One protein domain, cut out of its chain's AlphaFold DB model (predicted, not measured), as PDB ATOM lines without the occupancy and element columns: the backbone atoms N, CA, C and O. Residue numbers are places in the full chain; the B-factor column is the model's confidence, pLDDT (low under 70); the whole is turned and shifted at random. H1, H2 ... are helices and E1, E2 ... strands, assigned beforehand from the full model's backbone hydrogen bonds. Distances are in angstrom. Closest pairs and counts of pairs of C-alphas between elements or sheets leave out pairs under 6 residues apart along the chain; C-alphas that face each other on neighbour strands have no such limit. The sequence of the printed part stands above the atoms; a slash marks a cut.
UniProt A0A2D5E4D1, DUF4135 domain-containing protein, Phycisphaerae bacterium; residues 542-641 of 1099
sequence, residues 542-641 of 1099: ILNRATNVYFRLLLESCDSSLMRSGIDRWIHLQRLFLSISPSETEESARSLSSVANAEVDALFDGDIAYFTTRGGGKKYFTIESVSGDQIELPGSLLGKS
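This is residues 542 to 641 of the 1099 residues of the protein "DUF4135 domain-containing protein" of Phycisphaerae bacterium (UniProt A0A2D5E4D1). A small, strongly twisted sheet of three strands, E1, E2 and E3, has the long helix H3 over one face, and beyond the sheet H2 packs on H3 at a steep tilt, with H1 near both. The printed part has 100 residues, with named elements in the order H1, H2, H3, E1, E2, E3. The sheet's order is E1 - E2 - E3, antiparallel throughout, and the class is mixed, helices and strands. The whole is compact, with a radius of gyration of the C-alphas of 14.2 A and spans of 44 by 35 by 21 A.

H1, residues 547 to 556, is close to but not clearly touching H2, residues 566 to 579; the closest C-alphas, of Leu 553 and Leu 573, are 7.0 A apart. H3, residues 586 to 604, touches H2 at a steep tilt of 47 degrees, opposite ways; their closest C-alphas, of Leu 573 and Val 600, are 5.9 A apart. With residues 603 to 604 alone, H3 only just touches H1, with 3 pairs of C-alphas within 8 A, the closest being those of Leu 554 and Leu 603, 5.7 A. E1, residues 611 to 614, E2, residues 619 to 623, and E3, residues 630 to 637, form a meander, each strand the antiparallel neighbour of the one before. N 612 and O 621 are 2.9 A apart, and N 631 and O 622 are 2.8 A apart, both within hydrogen-bond range. H3 is on the sheet in two layers, helix on one face, at a height over the sheet of 9.2 A, over E2 and E3; the closest C-alphas of H3 and E3, of Ser 591 and Ser 636, are 4.5 A apart. H1 and H2 are not on the sheet. Every O i to N i+4 pair is within hydrogen-bond range in H1 and H3, and 5 of 10 in H2.

H1 begins at C-alpha 547 (16.235, 28.147, 0.504) and is 14.2 A long, H2 22.9 A and H3 26.4 A. E1 is 10.9 A long, E2 13.3 A, and E3, which bends by 89 degrees at residue 634, 15.4 A, ending at C-alpha 637 (35.462, 28.726, 9.502).

The two C-alphas farthest apart, of Ser 561 and Gly 616, are 45.2 A apart. The printed part has no cut, and no link is long. The mean pLDDT of the printed part is 87.8; residue 579 and residues 581 to 588 are under 70.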
ATOM      1  N   ILE A 542      26.497  33.873   2.891       92.31
ATOM      2  CA  ILE A 542      26.895  32.458   2.865       92.31
ATOM      3  C   ILE A 542      25.641  31.617   2.623       92.31
ATOM      4  O   ILE A 542      24.670  31.726   3.378       92.31
ATOM      5  N   LEU A 543      25.675  30.772   1.592       87.94
ATOM      6  CA  LEU A 543      24.620  29.809   1.285       87.94
ATOM      7  C   LEU A 543      25.092  28.406   1.663       87.94
ATOM      8  O   LEU A 543      25.881  27.796   0.950       87.94
ATOM      9  N   ASN A 544      24.607  27.895   2.793       86.00
ATOM     10  CA  ASN A 544      24.877  26.512   3.192       86.00
ATOM     11  C   ASN A 544      23.947  25.522   2.481       86.00
ATOM     12  O   ASN A 544      24.302  24.366   2.268       86.00
ATOM     13  N   ARG A 545      22.716  25.957   2.185       85.38
ATOM     14  CA  ARG A 545      21.638  25.147   1.606       85.38
ATOM     15  C   ARG A 545      20.757  26.029   0.740       85.38
ATOM     16  O   ARG A 545      20.589  27.211   1.039       85.38
ATOM     17  N   ALA A 546      20.142  25.435  -0.276       82.31
ATOM     18  CA  ALA A 546      19.103  26.103  -1.047       82.31
ATOM     19  C   ALA A 546      17.897  26.448  -0.154       82.31
ATOM     20  O   ALA A 546      17.479  25.648   0.693       82.31
ATOM     21  N   THR A 547      17.306  27.626  -0.359       83.81
ATOM     22  CA  THR A 547      16.235  28.147   0.504       83.81
ATOM     23  C   THR A 547      14.991  27.256   0.537       83.81
ATOM     24  O   THR A 547      14.340  27.111   1.575       83.81
ATOM     25  N   ASN A 548      14.697  26.552  -0.559       82.19
ATOM     26  CA  ASN A 548      13.590  25.597  -0.625       82.19
ATOM     27  C   ASN A 548      13.720  24.437   0.385       82.19
ATOM     28  O   ASN A 548      12.697  23.925   0.849       82.19
ATOM     29  N   VAL A 549      14.943  24.038   0.757       87.12
ATOM     30  CA  VAL A 549      15.199  23.020   1.790       87.12
ATOM     31  C   VAL A 549      14.742  23.539   3.149       87.12
ATOM     32  O   VAL A 549      13.997  22.850   3.850       87.12
ATOM     33  N   TYR A 550      15.122  24.772   3.493       92.56
ATOM     34  CA  TYR A 550      14.695  25.424   4.729       92.56
ATOM     35  C   TYR A 550      13.179  25.616   4.772       92.56
ATOM     36  O   TYR A 550      12.544  25.230   5.751       92.56
ATOM     37  N   PHE A 551      12.581  26.145   3.701       90.12
ATOM     38  CA  PHE A 551      11.142  26.398   3.641       90.12
ATOM     39  C   PHE A 551      10.329  25.108   3.788       90.12
ATOM     40  O   PHE A 551       9.369  25.048   4.560       90.12
ATOM     41  N   ARG A 552      10.742  24.040   3.094       90.38
ATOM     42  CA  ARG A 552      10.095  22.730   3.195       90.38
ATOM     43  C   ARG A 552      10.161  22.187   4.618       90.38
ATOM     44  O   ARG A 552       9.128  21.794   5.150       90.38
ATOM     45  N   LEU A 553      11.339  22.197   5.239       93.31
ATOM     46  CA  LEU A 553      11.510  21.684   6.597       93.31
ATOM     47  C   LEU A 553      10.752  22.532   7.634       93.31
ATOM     48  O   LEU A 553      10.146  21.986   8.555       93.31
ATOM     49  N   LEU A 554      10.714  23.856   7.458       95.19
ATOM     50  CA  LEU A 554       9.922  24.765   8.287       95.19
ATOM     51  C   LEU A 554       8.426  24.434   8.213       95.19
ATOM     52  O   LEU A 554       7.781  24.294   9.254       95.19
ATOM     53  N   LEU A 555       7.871  24.271   7.010       93.69
ATOM     54  CA  LEU A 555       6.460  23.924   6.845       93.69
ATOM     55  C   LEU A 555       6.139  22.502   7.323       93.69
ATOM     56  O   LEU A 555       5.093  22.306   7.936       93.69
ATOM     57  N   GLU A 556       7.025  21.528   7.095       94.88
ATOM     58  CA  GLU A 556       6.891  20.169   7.645       94.88
ATOM     59  C   GLU A 556       6.881  20.197   9.185       94.88
ATOM     60  O   GLU A 556       6.069  19.515   9.809       94.88
ATOM     61  N   SER A 557       7.674  21.079   9.811       95.88
ATOM     62  CA  SER A 557       7.662  21.282  11.268       95.88
ATOM     63  C   SER A 557       6.335  21.834  11.816       95.88
ATOM     64  O   SER A 557       6.140  21.843  13.033       95.88
ATOM     65  N   CYS A 558       5.439  22.306  10.936       96.56
ATOM     66  CA  CYS A 558       4.113  22.834  11.269       96.56
ATOM     67  C   CYS A 558       2.990  21.795  11.232       96.56
ATOM     68  O   CYS A 558       1.826  22.163  11.390       96.56
ATOM     69  N   ASP A 559       3.323  20.513  11.078       96.00
ATOM     70  CA  ASP A 559       2.379  19.419  11.283       96.00
ATOM     71  C   ASP A 559       1.728  19.496  12.676       96.00
ATOM     72  O   ASP A 559       2.375  19.758  13.699       96.00
ATOM     73  N   SER A 560       0.418  19.264  12.722       95.25
ATOM     74  CA  SER A 560      -0.395  19.385  13.929       95.25
ATOM     75  C   SER A 560       0.035  18.452  15.061       95.25
ATOM     76  O   SER A 560      -0.245  18.776  16.216       95.25
ATOM     77  N   SER A 561       0.710  17.331  14.785       94.56
ATOM     78  CA  SER A 561       1.276  16.448  15.813       94.56
ATOM     79  C   SER A 561       2.529  17.047  16.457       94.56
ATOM     80  O   SER A 561       2.640  17.044  17.684       94.56
ATOM     81  N   LEU A 562       3.406  17.660  15.657       95.88
ATOM     82  CA  LEU A 562       4.628  18.326  16.117       95.88
ATOM     83  C   LEU A 562       4.312  19.626  16.861       95.88
ATOM     84  O   LEU A 562       4.946  19.955  17.861       95.88
ATOM     85  N   MET A 563       3.263  20.338  16.443       97.19
ATOM     86  CA  MET A 563       2.839  21.594  17.068       97.19
ATOM     87  C   MET A 563       2.283  21.442  18.496       97.19
ATOM     88  O   MET A 563       2.069  22.437  19.198       97.19
ATOM     89  N   ARG A 564       2.102  20.199  18.963       95.94
ATOM     90  CA  ARG A 564       1.716  19.864  20.343       95.94
ATOM     91  C   ARG A 564       2.891  19.906  21.320       95.94
ATOM     92  O   ARG A 564       2.655  19.974  22.524       95.94
ATOM     93  N   SER A 565       4.137  19.868  20.837       95.94
ATOM     94  CA  SER A 565       5.318  19.882  21.701       95.94
ATOM     95  C   SER A 565       6.511  20.606  21.082       95.94
ATOM     96  O   SER A 565       6.971  20.284  19.991       95.94
ATOM     97  N   GLY A 566       7.094  21.532  21.844       96.44
ATOM     98  CA  GLY A 566       8.344  22.197  21.488       96.44
ATOM     99  C   GLY A 566       9.526  21.230  21.369       96.44
ATOM    100  O   GLY A 566      10.428  21.491  20.579       96.44
ATOM    101  N   ILE A 567       9.512  20.099  22.089       96.12
ATOM    102  CA  ILE A 567      10.522  19.041  21.938       96.12
ATOM    103  C   ILE A 567      10.360  18.346  20.586       96.12
ATOM    104  O   ILE A 567      11.324  18.295  19.832       96.12
ATOM    105  N   ASP A 568       9.162  17.854  20.266       94.94
ATOM    106  CA  ASP A 568       8.934  17.066  19.047       94.94
ATOM    107  C   ASP A 568       9.209  17.906  17.792       94.94
ATOM    108  O   ASP A 568       9.917  17.466  16.884       94.94
ATOM    109  N   ARG A 569       8.758  19.168  17.783       96.00
ATOM    110  CA  ARG A 569       9.086  20.109  16.705       96.00
ATOM    111  C   ARG A 569      10.590  20.388  16.602       96.00
ATOM    112  O   ARG A 569      11.116  20.433  15.494       96.00
ATOM    113  N   TRP A 570      11.294  20.563  17.722       96.06
ATOM    114  CA  TRP A 570      12.748  20.780  17.716       96.06
ATOM    115  C   TRP A 570      13.515  19.548  17.207       96.06
ATOM    116  O   TRP A 570      14.447  19.698  16.418       96.06
ATOM    117  N   ILE A 571      13.092  18.339  17.596       93.31
ATOM    118  CA  ILE A 571      13.663  17.069  17.121       93.31
ATOM    119  C   ILE A 571      13.458  16.916  15.614       93.31
ATOM    120  O   ILE A 571      14.394  16.551  14.911       93.31
ATOM    121  N   HIS A 572      12.277  17.263  15.096       93.44
ATOM    122  CA  HIS A 572      12.019  17.228  13.657       93.44
ATOM    123  C   HIS A 572      13.026  18.079  12.861       93.44
ATOM    124  O   HIS A 572      13.505  17.657  11.808       93.44
ATOM    125  N   LEU A 573      13.397  19.254  13.380       94.31
ATOM    126  CA  LEU A 573      14.383  20.138  12.748       94.31
ATOM    127  C   LEU A 573      15.827  19.606  12.835       94.31
ATOM    128  O   LEU A 573      16.671  20.043  12.055       94.31
ATOM    129  N   GLN A 574      16.122  18.619  13.696       90.62
ATOM    130  CA  GLN A 574      17.452  17.986  13.758       90.62
ATOM    131  C   GLN A 574      17.818  17.240  12.466       90.62
ATOM    132  O   GLN A 574      18.984  16.918  12.264       90.62
ATOM    133  N   ARG A 575      16.874  17.039  11.538       88.25
ATOM    134  CA  ARG A 575      17.150  16.516  10.188       88.25
ATOM    135  C   ARG A 575      18.174  17.345   9.403       88.25
ATOM    136  O   ARG A 575      18.775  16.816   8.476       88.25
ATOM    137  N   LEU A 576      18.424  18.605   9.774       87.62
ATOM    138  CA  LEU A 576      19.522  19.401   9.203       87.62
ATOM    139  C   LEU A 576      20.905  18.761   9.432       87.62
ATOM    140  O   LEU A 576      21.809  18.963   8.627       87.62
ATOM    141  N   PHE A 577      21.056  17.920  10.458       83.25
ATOM    142  CA  PHE A 577      22.291  17.187  10.741       83.25
ATOM    143  C   PHE A 577      22.517  15.971   9.829       83.25
ATOM    144  O   PHE A 577      23.632  15.466   9.774       83.25
ATOM    145  N   LEU A 578      21.504  15.524   9.070       75.94
ATOM    146  CA  LEU A 578      21.628  14.396   8.129       75.94
ATOM    147  C   LEU A 578      22.594  14.657   6.972       75.94
ATOM    148  O   LEU A 578      23.025  13.731   6.308       75.94
ATOM    149  N   SER A 579      22.874  15.922   6.688       65.06
ATOM    150  CA  SER A 579      23.662  16.350   5.524       65.06
ATOM    151  C   SER A 579      25.003  16.947   5.936       65.06
ATOM    152  O   SER A 579      25.574  17.751   5.208       65.06
ATOM    153  N   ILE A 580      25.465  16.585   7.133       70.31
ATOM    154  CA  ILE A 580      26.775  16.932   7.662       70.31
ATOM    155  C   ILE A 580      27.630  15.665   7.593       70.31
ATOM    156  O   ILE A 580      27.358  14.702   8.319       70.31
ATOM    157  N   SER A 581      28.651  15.657   6.731       57.59
ATOM    158  CA  SER A 581      29.596  14.537   6.657       57.59
ATOM    159  C   SER A 581      30.334  14.342   7.994       57.59
ATOM    160  O   SER A 581      30.610  15.323   8.699       57.59
ATOM    161  N   PRO A 582      30.686  13.096   8.369       57.41
ATOM    162  CA  PRO A 582      31.523  12.831   9.535       57.41
ATOM    163  C   PRO A 582      32.863  13.560   9.394       57.41
ATOM    164  O   PRO A 582      33.609  13.348   8.442       57.41
ATOM    165  N   SER A 583      33.167  14.446  10.336       58.66
ATOM    166  CA  SER A 583      34.404  15.224  10.312       58.66
ATOM    167  C   SER A 583      35.595  14.406  10.823       58.66
ATOM    168  O   SER A 583      35.500  13.749  11.857       58.66
ATOM    169  N   GLU A 584      36.751  14.523  10.159       56.12
ATOM    170  CA  GLU A 584      38.012  13.885  10.580       56.12
ATOM    171  C   GLU A 584      38.595  14.479  11.877       56.12
ATOM    172  O   GLU A 584      39.454  13.866  12.512       56.12
ATOM    173  N   THR A 585      38.143  15.672  12.285       65.00
ATOM    174  CA  THR A 585      38.589  16.336  13.520       65.00
ATOM    175  C   THR A 585      37.419  16.787  14.396       65.00
ATOM    176  O   THR A 585      36.368  17.200  13.902       65.00
ATOM    177  N   GLU A 586      37.620  16.786  15.717       67.62
ATOM    178  CA  GLU A 586      36.644  17.302  16.691       67.62
ATOM    179  C   GLU A 586      36.360  18.805  16.525       67.62
ATOM    180  O   GLU A 586      35.306  19.296  16.924       67.62
ATOM    181  N   GLU A 587      37.311  19.577  15.996       68.88
ATOM    182  CA  GLU A 587      37.146  21.020  15.780       68.88
ATOM    183  C   GLU A 587      36.194  21.297  14.611       68.88
ATOM    184  O   GLU A 587      35.226  22.044  14.767       68.88
ATOM    185  N   SER A 588      36.397  20.621  13.481       69.38
ATOM    186  CA  SER A 588      35.500  20.716  12.327       69.38
ATOM    187  C   SER A 588      34.104  20.149  12.628       69.38
ATOM    188  O   SER A 588      33.113  20.737  12.197       69.38
ATOM    189  N   ALA A 589      33.997  19.092  13.445       71.88
ATOM    190  CA  ALA A 589      32.707  18.564  13.901       71.88
ATOM    191  C   ALA A 589      31.917  19.614  14.703       71.88
ATOM    192  O   ALA A 589      30.769  19.923  14.386       71.88
ATOM    193  N   ARG A 590      32.566  20.243  15.694       75.12
ATOM    194  CA  ARG A 590      31.955  21.302  16.515       75.12
ATOM    195  C   ARG A 590      31.548  22.522  15.692       75.12
ATOM    196  O   ARG A 590      30.498  23.111  15.951       75.12
ATOM    197  N   SER A 591      32.354  22.888  14.699       77.44
ATOM    198  CA  SER A 591      32.043  23.970  13.765       77.44
ATOM    199  C   SER A 591      30.750  23.704  12.982       77.44
ATOM    200  O   SER A 591      29.866  24.564  12.949       77.44
ATOM    201  N   LEU A 592      30.613  22.507  12.402       79.62
ATOM    202  CA  LEU A 592      29.426  22.097  11.646       79.62
ATOM    203  C   LEU A 592      28.181  22.055  12.538       79.62
ATOM    204  O   LEU A 592      27.131  22.579  12.157       79.62
ATOM    205  N   SER A 593      28.316  21.533  13.762       83.31
ATOM    206  CA  SER A 593      27.240  21.554  14.754       83.31
ATOM    207  C   SER A 593      26.794  22.971  15.113       83.31
ATOM    208  O   SER A 593      25.597  23.210  15.268       83.31
ATOM    209  N   SER A 594      27.719  23.930  15.235       87.12
ATOM    210  CA  SER A 594      27.377  25.328  15.530       87.12
ATOM    211  C   SER A 594      26.511  25.950  14.433       87.12
ATOM    212  O   SER A 594      25.469  26.540  14.727       87.12
ATOM    213  N   VAL A 595      26.891  25.745  13.167       89.44
ATOM    214  CA  VAL A 595      26.134  26.240  12.009       89.44
ATOM    215  C   VAL A 595      24.745  25.603  11.960       89.44
ATOM    216  O   VAL A 595      23.749  26.320  11.891       89.44
ATOM    217  N   ALA A 596      24.653  24.277  12.075       89.50
ATOM    218  CA  ALA A 596      23.375  23.570  12.018       89.50
ATOM    219  C   ALA A 596      22.446  23.901  13.198       89.50
ATOM    220  O   ALA A 596      21.234  23.999  13.025       89.50
ATOM    221  N   ASN A 597      22.988  24.148  14.395       90.19
ATOM    222  CA  ASN A 597      22.187  24.638  15.518       90.19
ATOM    223  C   ASN A 597      21.604  26.032  15.229       90.19
ATOM    224  O   ASN A 597      20.427  26.258  15.498       90.19
ATOM    225  N   ALA A 598      22.382  26.941  14.633       92.31
ATOM    226  CA  ALA A 598      21.879  28.256  14.234       92.31
ATOM    227  C   ALA A 598      20.798  28.165  13.136       92.31
ATOM    228  O   ALA A 598      19.842  28.940  13.150       92.31
ATOM    229  N   GLU A 599      20.906  27.198  12.216       94.12
ATOM    230  CA  GLU A 599      19.842  26.894  11.249       94.12
ATOM    231  C   GLU A 599      18.559  26.417  11.950       94.12
ATOM    232  O   GLU A 599      17.471  26.915  11.654       94.12
ATOM    233  N   VAL A 600      18.680  25.481  12.901       94.31
ATOM    234  CA  VAL A 600      17.549  24.972  13.696       94.31
ATOM    235  C   VAL A 600      16.863  26.103  14.456       94.31
ATOM    236  O   VAL A 600      15.635  26.175  14.435       94.31
ATOM    237  N   ASP A 601      17.628  26.982  15.103       93.62
ATOM    238  CA  ASP A 601      17.086  28.098  15.880       93.62
ATOM    239  C   ASP A 601      16.297  29.073  14.987       93.62
ATOM    240  O   ASP A 601      15.173  29.446  15.332       93.62
ATOM    241  N   ALA A 602      16.817  29.409  13.799       95.00
ATOM    242  CA  ALA A 602      16.113  30.259  12.837       95.00
ATOM    243  C   ALA A 602      14.771  29.646  12.392       95.00
ATOM    244  O   ALA A 602      13.726  30.299  12.496       95.00
ATOM    245  N   LEU A 603      14.765  28.370  11.978       96.06
ATOM    246  CA  LEU A 603      13.531  27.689  11.560       96.06
ATOM    247  C   LEU A 603      12.556  27.503  12.729       96.06
ATOM    248  O   LEU A 603      11.336  27.573  12.554       96.06
ATOM    249  N   PHE A 604      13.056  27.287  13.947       95.62
ATOM    250  CA  PHE A 604      12.192  27.169  15.115       95.62
ATOM    251  C   PHE A 604      11.423  28.476  15.373       95.62
ATOM    252  O   PHE A 604      10.231  28.419  15.683       95.62
ATOM    253  N   ASP A 605      12.032  29.637  15.133       92.75
ATOM    254  CA  ASP A 605      11.379  30.953  15.235       92.75
ATOM    255  C   ASP A 605      10.594  31.368  13.967       92.75
ATOM    256  O   ASP A 605       9.927  32.413  13.932       92.75
ATOM    257  N   GLY A 606      10.601  30.519  12.935       93.62
ATOM    258  CA  GLY A 606       9.841  30.702  11.700       93.62
ATOM    259  C   GLY A 606      10.520  31.582  10.655       93.62
ATOM    260  O   GLY A 606       9.820  32.137   9.811       93.62
ATOM    261  N   ASP A 607      11.843  31.728  10.725       94.19
ATOM    262  CA  ASP A 607      12.662  32.412   9.723       94.19
ATOM    263  C   ASP A 607      13.546  31.431   8.954       94.19
ATOM    264  O   ASP A 607      13.942  30.383   9.461       94.19
ATOM    265  N   ILE A 608      13.906  31.804   7.730       94.00
ATOM    266  CA  ILE A 608      14.928  31.103   6.957       94.00
ATOM    267  C   ILE A 608      16.310  31.500   7.490       94.00
ATOM    268  O   ILE A 608      16.579  32.681   7.734       94.00
ATOM    269  N   ALA A 609      17.199  30.520   7.659       93.88
ATOM    270  CA  ALA A 609      18.527  30.733   8.225       93.88
ATOM    271  C   ALA A 609      19.354  31.740   7.407       93.88
ATOM    272  O   ALA A 609      19.369  31.705   6.171       93.88
ATOM    273  N   TYR A 610      20.057  32.649   8.095       93.44
ATOM    274  CA  TYR A 610      20.821  33.706   7.442       93.44
ATOM    275  C   TYR A 610      22.234  33.889   8.025       93.44
ATOM    276  O   TYR A 610      22.402  34.324   9.158       93.44
ATOM    277  N   PHE A 611      23.254  33.615   7.205       94.19
ATOM    278  CA  PHE A 611      24.677  33.747   7.502       94.19
ATOM    279  C   PHE A 611      25.401  34.726   6.566       94.19
ATOM    280  O   PHE A 611      25.026  34.907   5.401       94.19
ATOM    281  N   THR A 612      26.465  35.343   7.082       95.00
ATOM    282  CA  THR A 612      27.343  36.267   6.347       95.00
ATOM    283  C   THR A 612      28.808  36.109   6.753       95.00
ATOM    284  O   THR A 612      29.110  35.545   7.804       95.00
ATOM    285  N   THR A 613      29.717  36.642   5.940       95.19
ATOM    286  CA  THR A 613      31.139  36.849   6.271       95.19
ATOM    287  C   THR A 613      31.619  38.177   5.685       95.19
ATOM    288  O   THR A 613      30.942  38.779   4.852       95.19
ATOM    289  N   ARG A 614      32.807  38.631   6.094       95.81
ATOM    290  CA  ARG A 614      33.576  39.617   5.321       95.81
ATOM    291  C   ARG A 614      34.144  38.948   4.068       95.81
ATOM    292  O   ARG A 614      34.569  37.796   4.156       95.81
ATOM    293  N   GLY A 615      34.178  39.646   2.937       95.50
ATOM    294  CA  GLY A 615      34.552  39.054   1.649       95.50
ATOM    295  C   GLY A 615      36.000  38.556   1.574       95.50
ATOM    296  O   GLY A 615      36.235  37.529   0.940       95.50
ATOM    297  N   GLY A 616      36.946  39.193   2.275       95.62
ATOM    298  CA  GLY A 616      38.314  38.674   2.476       95.62
ATOM    299  C   GLY A 616      38.468  37.731   3.683       95.62
ATOM    300  O   GLY A 616      39.532  37.164   3.924       95.62
ATOM    301  N   GLY A 617      37.407  37.559   4.476       93.12
ATOM    302  CA  GLY A 617      37.402  36.774   5.708       93.12
ATOM    303  C   GLY A 617      36.910  35.337   5.529       93.12
ATOM    304  O   GLY A 617      36.299  34.977   4.526       93.12
ATOM    305  N   LYS A 618      37.147  34.511   6.557       91.31
ATOM    306  CA  LYS A 618      36.668  33.116   6.631       91.31
ATOM    307  C   LYS A 618      35.742  32.837   7.818       91.31
ATOM    308  O   LYS A 618      35.381  31.694   8.050       91.31
ATOM    309  N   LYS A 619      35.401  33.846   8.615       92.44
ATOM    310  CA  LYS A 619      34.615  33.665   9.842       92.44
ATOM    311  C   LYS A 619      33.123  33.702   9.537       92.44
ATOM    312  O   LYS A 619      32.679  34.576   8.799       92.44
ATOM    313  N   TYR A 620      32.357  32.811  10.156       92.12
ATOM    314  CA  TYR A 620      30.897  32.839  10.071       92.12
ATOM    315  C   TYR A 620      30.291  33.892  10.991       92.12
ATOM    316  O   TYR A 620      30.690  34.024  12.147       92.12
ATOM    317  N   PHE A 621      29.257  34.569  10.499       94.00
ATOM    318  CA  PHE A 621      28.414  35.454  11.290       94.00
ATOM    319  C   PHE A 621      26.942  35.122  11.070       94.00
ATOM    320  O   PHE A 621      26.508  34.934   9.933       94.00
ATOM    321  N   THR A 622      26.175  35.108  12.156       93.88
ATOM    322  CA  THR A 622      24.708  35.189  12.134       93.88
ATOM    323  C   THR A 622      24.271  36.628  12.414       93.88
ATOM    324  O   THR A 622      25.092  37.462  12.802       93.88
ATOM    325  N   ILE A 623      22.993  36.940  12.224       92.31
ATOM    326  CA  ILE A 623      22.416  38.233  12.599       92.31
ATOM    327  C   ILE A 623      21.490  38.022  13.796       92.31
ATOM    328  O   ILE A 623      20.545  37.239  13.736       92.31
ATOM    329  N   GLU A 624      21.742  38.729  14.897       91.12
ATOM    330  CA  GLU A 624      20.907  38.613  16.091       91.12
ATOM    331  C   GLU A 624      19.505  39.197  15.831       91.12
ATOM    332  O   GLU A 624      19.349  40.374  15.499       91.12
ATOM    333  N   SER A 625      18.461  38.383  16.015       87.88
ATOM    334  CA  SER A 625      17.082  38.707  15.618       87.88
ATOM    335  C   SER A 625      16.492  39.967  16.266       87.88
ATOM    336  O   SER A 625      15.534  40.545  15.743       87.88
ATOM    337  N   VAL A 626      17.023  40.425  17.402       87.19
ATOM    338  CA  VAL A 626      16.530  41.628  18.090       87.19
ATOM    339  C   VAL A 626      17.269  42.869  17.594       87.19
ATOM    340  O   VAL A 626      16.647  43.738  16.983       87.19
ATOM    341  N   SER A 627      18.579  42.943  17.812       87.31
ATOM    342  CA  SER A 627      19.407  44.119  17.507       87.31
ATOM    343  C   SER A 627      19.742  44.289  16.021       87.31
ATOM    344  O   SER A 627      19.990  45.412  15.574       87.31
ATOM    345  N   GLY A 628      19.730  43.198  15.249       87.50
ATOM    346  CA  GLY A 628      20.233  43.176  13.877       87.50
ATOM    347  C   GLY A 628      21.766  43.210  13.790       87.50
ATOM    348  O   GLY A 628      22.307  43.528  12.732       87.50
ATOM    349  N   ASP A 629      22.471  42.940  14.891       90.62
ATOM    350  CA  ASP A 629      23.934  42.920  14.948       90.62
ATOM    351  C   ASP A 629      24.489  41.642  14.311       90.62
ATOM    352  O   ASP A 629      23.960  40.551  14.531       90.62
ATOM    353  N   GLN A 630      25.590  41.761  13.565       92.19
ATOM    354  CA  GLN A 630      26.358  40.599  13.121       92.19
ATOM    355  C   GLN A 630      27.126  39.992  14.302       92.19
ATOM    356  O   GLN A 630      27.993  40.644  14.889       92.19
ATOM    357  N   ILE A 631      26.841  38.731  14.624       93.25
ATOM    358  CA  ILE A 631      27.467  37.984  15.719       93.25
ATOM    359  C   ILE A 631      28.300  36.845  15.137       93.25
ATOM    360  O   ILE A 631      27.781  36.003  14.407       93.25
ATOM    361  N   GLU A 632      29.592  36.822  15.467       94.06
ATOM    362  CA  GLU A 632      30.504  35.748  15.062       94.06
ATOM    363  C   GLU A 632      30.051  34.411  15.666       94.06
ATOM    364  O   GLU A 632      29.768  34.342  16.863       94.06
ATOM    365  N   LEU A 633      30.022  33.353  14.853       89.81
ATOM    366  CA  LEU A 633      29.842  31.976  15.311       89.81
ATOM    367  C   LEU A 633      31.216  31.394  15.686       89.81
ATOM    368  O   LEU A 633      32.036  31.142  14.797       89.81
ATOM    369  N   PRO A 634      31.523  31.212  16.987       81.06
ATOM    370  CA  PRO A 634      32.870  30.854  17.417       81.06
ATOM    371  C   PRO A 634      33.286  29.472  16.910       81.06
ATOM    372  O   PRO A 634      32.553  28.500  17.071       81.06
ATOM    373  N   GLY A 635      34.497  29.381  16.359       76.06
ATOM    374  CA  GLY A 635      35.058  28.124  15.853       76.06
ATOM    375  C   GLY A 635      34.566  27.724  14.461       76.06
ATOM    376  O   GLY A 635      35.075  26.749  13.918       76.06
ATOM    377  N   SER A 636      33.642  28.481  13.857       82.88
ATOM    378  CA  SER A 636      33.137  28.202  12.512       82.88
ATOM    379  C   SER A 636      33.905  28.952  11.427       82.88
ATOM    380  O   SER A 636      33.860  30.184  11.352       82.88
ATOM    381  N   LEU A 637      34.606  28.198  10.568       84.69
ATOM    382  CA  LEU A 637      35.462  28.726   9.502       84.69
ATOM    383  C   LEU A 637      35.069  28.197   8.115       84.69
ATOM    384  O   LEU A 637      34.818  27.012   7.936       84.69
ATOM    385  N   LEU A 638      35.052  29.091   7.132       85.31
ATOM    386  CA  LEU A 638      34.863  28.803   5.709       85.31
ATOM    387  C   LEU A 638      36.092  28.121   5.102       85.31
ATOM    388  O   LEU A 638      37.218  28.326   5.568       85.31
ATOM    389  N   GLY A 639      35.889  27.388   4.004       82.31
ATOM    390  CA  GLY A 639      36.990  26.816   3.226       82.31
ATOM    391  C   GLY A 639      37.822  27.909   2.546       82.31
ATOM    392  O   GLY A 639      39.019  28.080   2.820       82.31
ATOM    393  N   LYS A 640      37.168  28.715   1.706       87.75
ATOM    394  CA  LYS A 640      37.758  29.843   0.965       87.75
ATOM    395  C   LYS A 640      36.947  31.119   1.182       87.75
ATOM    396  O   LYS A 640      35.737  31.053   1.400       87.75
ATOM    397  N   SER A 641      37.626  32.267   1.156       94.12
ATOM    398  CA  SER A 641      36.955  33.569   1.201       94.12
ATOM    399  C   SER A 641      36.280  33.862  -0.145       94.12
ATOM    400  O   SER A 641      36.664  33.291  -1.166       94.12
TER     401      SER A 641